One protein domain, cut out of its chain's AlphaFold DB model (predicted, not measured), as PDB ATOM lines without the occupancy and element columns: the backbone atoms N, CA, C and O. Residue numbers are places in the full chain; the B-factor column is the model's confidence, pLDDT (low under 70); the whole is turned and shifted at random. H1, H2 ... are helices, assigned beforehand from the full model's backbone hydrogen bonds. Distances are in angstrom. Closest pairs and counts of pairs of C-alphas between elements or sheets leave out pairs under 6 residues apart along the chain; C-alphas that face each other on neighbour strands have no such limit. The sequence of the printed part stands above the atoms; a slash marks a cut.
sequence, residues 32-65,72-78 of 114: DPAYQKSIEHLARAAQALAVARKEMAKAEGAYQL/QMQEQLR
ATOM      1  N   ASP A  32      74.727  15.302-169.423       82.81
ATOM      2  CA  ASP A  32      74.479  16.695-169.082       82.81
ATOM      3  C   ASP A  32      74.601  16.896-167.554       82.81
ATOM      4  O   ASP A  32      73.887  16.246-166.776       82.81
ATOM      5  N   PRO A  33      75.480  17.802-167.085       83.50
ATOM      6  CA  PRO A  33      75.576  18.159-165.674       83.50
ATOM      7  C   PRO A  33      74.239  18.597-165.059       83.50
ATOM      8  O   PRO A  33      73.990  18.333-163.878       83.50
ATOM      9  N   ALA A  34      73.365  19.253-165.829       84.25
ATOM     10  CA  ALA A  34      72.049  19.670-165.351       84.25
ATOM     11  C   ALA A  34      71.141  18.461-165.082       84.25
ATOM     12  O   ALA A  34      70.487  18.402-164.035       84.25
ATOM     13  N   TYR A  35      71.163  17.469-165.977       86.31
ATOM     14  CA  TYR A  35      70.458  16.205-165.785       86.31
ATOM     15  C   TYR A  35      70.953  15.483-164.528       86.31
ATOM     16  O   TYR A  35      70.151  15.164-163.648       86.31
ATOM     17  N   GLN A  36      72.269  15.312-164.378       85.50
ATOM     18  CA  GLN A  36      72.866  14.627-163.221       85.50
ATOM     19  C   GLN A  36      72.479  15.290-161.899       85.50
ATOM     20  O   GLN A  36      72.047  14.619-160.958       85.50
ATOM     21  N   LYS A  37      72.552  16.623-161.853       88.44
ATOM     22  CA  LYS A  37      72.150  17.402-160.683       88.44
ATOM     23  C   LYS A  37      70.659  17.241-160.377       88.44
ATOM     24  O   LYS A  37      70.282  17.126-159.211       88.44
ATOM     25  N   SER A  38      69.801  17.212-161.397       87.88
ATOM     26  CA  SER A  38      68.360  17.016-161.200       87.88
ATOM     27  C   SER A  38      68.040  15.645-160.591       87.88
ATOM     28  O   SER A  38      67.302  15.576-159.609       87.88
ATOM     29  N   ILE A  39      68.670  14.576-161.087       90.62
ATOM     30  CA  ILE A  39      68.518  13.218-160.553       90.62
ATOM     31  C   ILE A  39      69.024  13.135-159.112       90.62
ATOM     32  O   ILE A  39      68.361  12.535-158.266       90.62
ATOM     33  N   GLU A  40      70.149  13.777-158.794       90.25
ATOM     34  CA  GLU A  40      70.665  13.845-157.424       90.25
ATOM     35  C   GLU A  40      69.664  14.520-156.472       90.25
ATOM     36  O   GLU A  40      69.393  14.013-155.377       90.25
ATOM     37  N   HIS A  41      69.070  15.643-156.885       92.88
ATOM     38  CA  HIS A  41      68.042  16.322-156.095       92.88
ATOM     39  C   HIS A  41      66.791  15.459-155.910       92.88
ATOM     40  O   HIS A  41      66.265  15.394-154.796       92.88
ATOM     41  N   LEU A  42      66.346  14.759-156.956       92.38
ATOM     42  CA  LEU A  42      65.212  13.837-156.876       92.38
ATOM     43  C   LEU A  42      65.507  12.653-155.944       92.38
ATOM     44  O   LEU A  42      64.661  12.295-155.125       92.38
ATOM     45  N   ALA A  43      66.717  12.092-155.991       91.00
ATOM     46  CA  ALA A  43      67.138  11.021-155.090       91.00
ATOM     47  C   ALA A  43      67.159  11.482-153.623       91.00
ATOM     48  O   ALA A  43      66.655  10.782-152.741       91.00
ATOM     49  N   ARG A  44      67.667  12.693-153.356       92.56
ATOM     50  CA  ARG A  44      67.621  13.306-152.017       92.56
ATOM     51  C   ARG A  44      66.190  13.547-151.545       92.56
ATOM     52  O   ARG A  44      65.886  13.279-150.385       92.56
ATOM     53  N   ALA A  45      65.312  14.017-152.429       91.62
ATOM     54  CA  ALA A  45      63.902  14.222-152.115       91.62
ATOM     55  C   ALA A  45      63.205  12.898-151.762       91.62
ATOM     56  O   ALA A  45      62.508  12.829-150.751       91.62
ATOM     57  N   ALA A  46      63.457  11.830-152.525       92.81
ATOM     58  CA  ALA A  46      62.931  10.495-152.238       92.81
ATOM     59  C   ALA A  46      63.406   9.963-150.876       92.81
ATOM     60  O   ALA A  46      62.613   9.425-150.103       92.81
ATOM     61  N   GLN A  47      64.683  10.167-150.537       93.19
ATOM     62  CA  GLN A  47      65.214   9.786-149.230       93.19
ATOM     63  C   GLN A  47      64.571  10.588-148.090       93.19
ATOM     64  O   GLN A  47      64.174  10.007-147.078       93.19
ATOM     65  N   ALA A  48      64.449  11.908-148.247       92.56
ATOM     66  CA  ALA A  48      63.822  12.772-147.249       92.56
ATOM     67  C   ALA A  48      62.352  12.388-147.013       92.56
ATOM     68  O   ALA A  48      61.912  12.322-145.865       92.56
ATOM     69  N   LEU A  49      61.622  12.058-148.080       92.19
ATOM     70  CA  LEU A  49      60.240  11.589-148.015       92.19
ATOM     71  C   LEU A  49      60.117  10.266-147.243       92.19
ATOM     72  O   LEU A  49      59.274  10.142-146.355       92.19
ATOM     73  N   ALA A  50      61.006   9.305-147.513       91.50
ATOM     74  CA  ALA A  50      61.034   8.029-146.798       91.50
ATOM     75  C   ALA A  50      61.317   8.209-145.295       91.50
ATOM     76  O   ALA A  50      60.685   7.563-144.454       91.50
ATOM     77  N   VAL A  51      62.237   9.115-144.941       92.88
ATOM     78  CA  VAL A  51      62.510   9.473-143.540       92.88
ATOM     79  C   VAL A  51      61.278  10.112-142.904       92.88
ATOM     80  O   VAL A  51      60.860   9.668-141.836       92.88
ATOM     81  N   ALA A  52      60.653  11.088-143.569       90.06
ATOM     82  CA  ALA A  52      59.463  11.765-143.060       90.06
ATOM     83  C   ALA A  52      58.325  10.778-142.760       90.06
ATOM     84  O   ALA A  52      57.736  10.830-141.681       90.06
ATOM     85  N   ARG A  53      58.070   9.811-143.650       89.38
ATOM     86  CA  ARG A  53      57.065   8.764-143.407       89.38
ATOM     87  C   ARG A  53      57.401   7.869-142.230       89.38
ATOM     88  O   ARG A  53      56.514   7.535-141.447       89.38
ATOM     89  N   LYS A  54      58.667   7.479-142.095       90.12
ATOM     90  CA  LYS A  54      59.111   6.658-140.968       90.12
ATOM     91  C   LYS A  54      58.916   7.393-139.644       90.12
ATOM     92  O   LYS A  54      58.456   6.787-138.681       90.12
ATOM     93  N   GLU A  55      59.242   8.681-139.598       89.19
ATOM     94  CA  GLU A  55      59.029   9.500-138.404       89.19
ATOM     95  C   GLU A  55      57.537   9.737-138.128       89.19
ATOM     96  O   GLU A  55      57.117   9.631-136.981       89.19
ATOM     97  N   MET A  56      56.709   9.937-139.159       86.56
ATOM     98  CA  MET A  56      55.250  10.015-139.008       86.56
ATOM     99  C   MET A  56      54.648   8.721-138.440       86.56
ATOM    100  O   MET A  56      53.835   8.785-137.522       86.56
ATOM    101  N   ALA A  57      55.077   7.551-138.924       86.00
ATOM    102  CA  ALA A  57      54.618   6.260-138.408       86.00
ATOM    103  C   ALA A  57      55.047   6.027-136.947       86.00
ATOM    104  O   ALA A  57      54.293   5.478-136.145       86.00
ATOM    105  N   LYS A  58      56.250   6.479-136.567       86.88
ATOM    106  CA  LYS A  58      56.680   6.467-135.160       86.88
ATOM    107  C   LYS A  58      55.845   7.419-134.308       86.88
ATOM    108  O   LYS A  58      55.477   7.056-133.195       86.88
ATOM    109  N   ALA A  59      55.558   8.618-134.814       82.62
ATOM    110  CA  ALA A  59      54.772   9.617-134.103       82.62
ATOM    111  C   ALA A  59      53.338   9.133-133.844       82.62
ATOM    112  O   ALA A  59      52.840   9.340-132.744       82.62
ATOM    113  N   GLU A  60      52.724   8.425-134.798       82.81
ATOM    114  CA  GLU A  60      51.411   7.780-134.632       82.81
ATOM    115  C   GLU A  60      51.400   6.773-133.470       82.81
ATOM    116  O   GLU A  60      50.458   6.743-132.682       82.81
ATOM    117  N   GLY A  61      52.463   5.973-133.327       78.88
ATOM    118  CA  GLY A  61      52.584   5.002-132.235       78.88
ATOM    119  C   GLY A  61      52.995   5.604-130.886       78.88
ATOM    120  O   GLY A  61      52.682   5.034-129.843       78.88
ATOM    121  N   ALA A  62      53.707   6.734-130.891       81.44
ATOM    122  CA  ALA A  62      54.262   7.357-129.686       81.44
ATOM    123  C   ALA A  62      53.358   8.441-129.076       81.44
ATOM    124  O   ALA A  62      53.398   8.655-127.863       81.44
ATOM    125  N   TYR A  63      52.552   9.125-129.891       77.88
ATOM    126  CA  TYR A  63      51.740  10.261-129.471       77.88
ATOM    127  C   TYR A  63      50.300  10.112-129.962       77.88
ATOM    128  O   TYR A  63      50.041   9.976-131.155       77.88
ATOM    129  N   GLN A  64      49.335  10.225-129.048       74.38
ATOM    130  CA  GLN A  64      47.945  10.452-129.434       74.38
ATOM    131  C   GLN A  64      47.805  11.923-129.826       74.38
ATOM    132  O   GLN A  64      47.852  12.797-128.963       74.38
ATOM    133  N   LEU A  65      47.682  12.192-131.127       77.25
ATOM    134  CA  LEU A  65      47.486  13.531-131.690       77.25
ATOM    135  C   LEU A  65      46.013  13.681-132.113       77.25
ATOM    136  O   LEU A  65      45.649  13.271-133.218       77.25
ATOM    137  N   GLN A  72      45.726   9.251-143.430       87.62
ATOM    138  CA  GLN A  72      45.339  10.078-144.574       87.62
ATOM    139  C   GLN A  72      46.510  10.925-145.094       87.62
ATOM    140  O   GLN A  72      46.703  11.038-146.304       87.62
ATOM    141  N   MET A  73      47.331  11.490-144.204       88.44
ATOM    142  CA  MET A  73      48.533  12.228-144.611       88.44
ATOM    143  C   MET A  73      49.538  11.325-145.336       88.44
ATOM    144  O   MET A  73      50.122  11.727-146.339       88.44
ATOM    145  N   GLN A  74      49.730  10.093-144.864       88.38
ATOM    146  CA  GLN A  74      50.581   9.110-145.535       88.38
ATOM    147  C   GLN A  74      50.045   8.719-146.918       88.38
ATOM    148  O   GLN A  74      50.826   8.557-147.856       88.38
ATOM    149  N   GLU A  75      48.728   8.579-147.065       90.19
ATOM    150  CA  GLU A  75      48.092   8.299-148.355       90.19
ATOM    151  C   GLU A  75      48.273   9.452-149.345       90.19
ATOM    152  O   GLU A  75      48.564   9.211-150.515       90.19
ATOM    153  N   GLN A  76      48.200  10.699-148.876       89.94
ATOM    154  CA  GLN A  76      48.450  11.887-149.700       89.94
ATOM    155  C   GLN A  76      49.889  11.969-150.229       89.94
ATOM    156  O   GLN A  76      50.120  12.575-151.274       89.94
ATOM    157  N   LEU A  77      50.856  11.349-149.545       89.69
ATOM    158  CA  LEU A  77      52.252  11.298-149.991       89.69
ATOM    159  C   LEU A  77      52.513  10.203-151.033       89.69
ATOM    160  O   LEU A  77      53.506  10.275-151.755       89.69
ATOM    161  N   ARG A  78      51.632   9.205-151.148       89.12
ATOM    162  CA  ARG A  78      51.839   8.042-152.023       89.12
ATOM    163  C   ARG A  78      51.994   8.393-153.514       89.12
ATOM    164  O   ARG A  78      52.938   7.897-154.120       89.12
TER     165      ARG A  78
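AT A GLANCE: This is residues 32 to 65 and 72 to 78 of the 114 residues of an uncharacterized protein of Pseudomonas stutzeri B1SMN1 (UniProt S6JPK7). One long straight helix, H1, makes the length of the model, and a short helix, H2, runs back beside part of it across a cut in the chain. Both ends of H1 stick out free, with residues 32 to 48 and 58 to 65. The printed part has 41 residues with two named helices, H1 then H2, and no named strand; its class is all helix. It is extended, with a radius of gyration of the C-alphas of 14.4 A, and a rod spanning 48 by 17 by 10 A.

IN THESE COORDINATES: H1 holds residues 33 to 62 and is 43.2 A long from C-alpha 33 at (75.576, 18.159, -165.674) to C-alpha 62 at (54.262, 7.357, -129.686). H2 holds residues 72 to 78 and ends with C-alpha 78 at (51.839, 8.042, -152.023), 10.1 A from C-alpha 72.

HOW THE PARTS SIT: H1 and H2 are close but not clearly touching; their closest C-alphas, those of Arg 53 and Gln 74, are 6.8 A apart. They run opposite ways at a shallow tilt of 25 degrees. In both, every O i to N i+4 pair is within hydrogen-bond range.

THE WHOLE: The C-alphas of Asp 32 and Gln 64, the two farthest apart, are 48.1 A apart. Residues 66 to 71 are not printed; C-alphas 65 and 72 are 13.5 A apart across this cut. The mean pLDDT of the printed part is 87.6, and no printed residue is under 70.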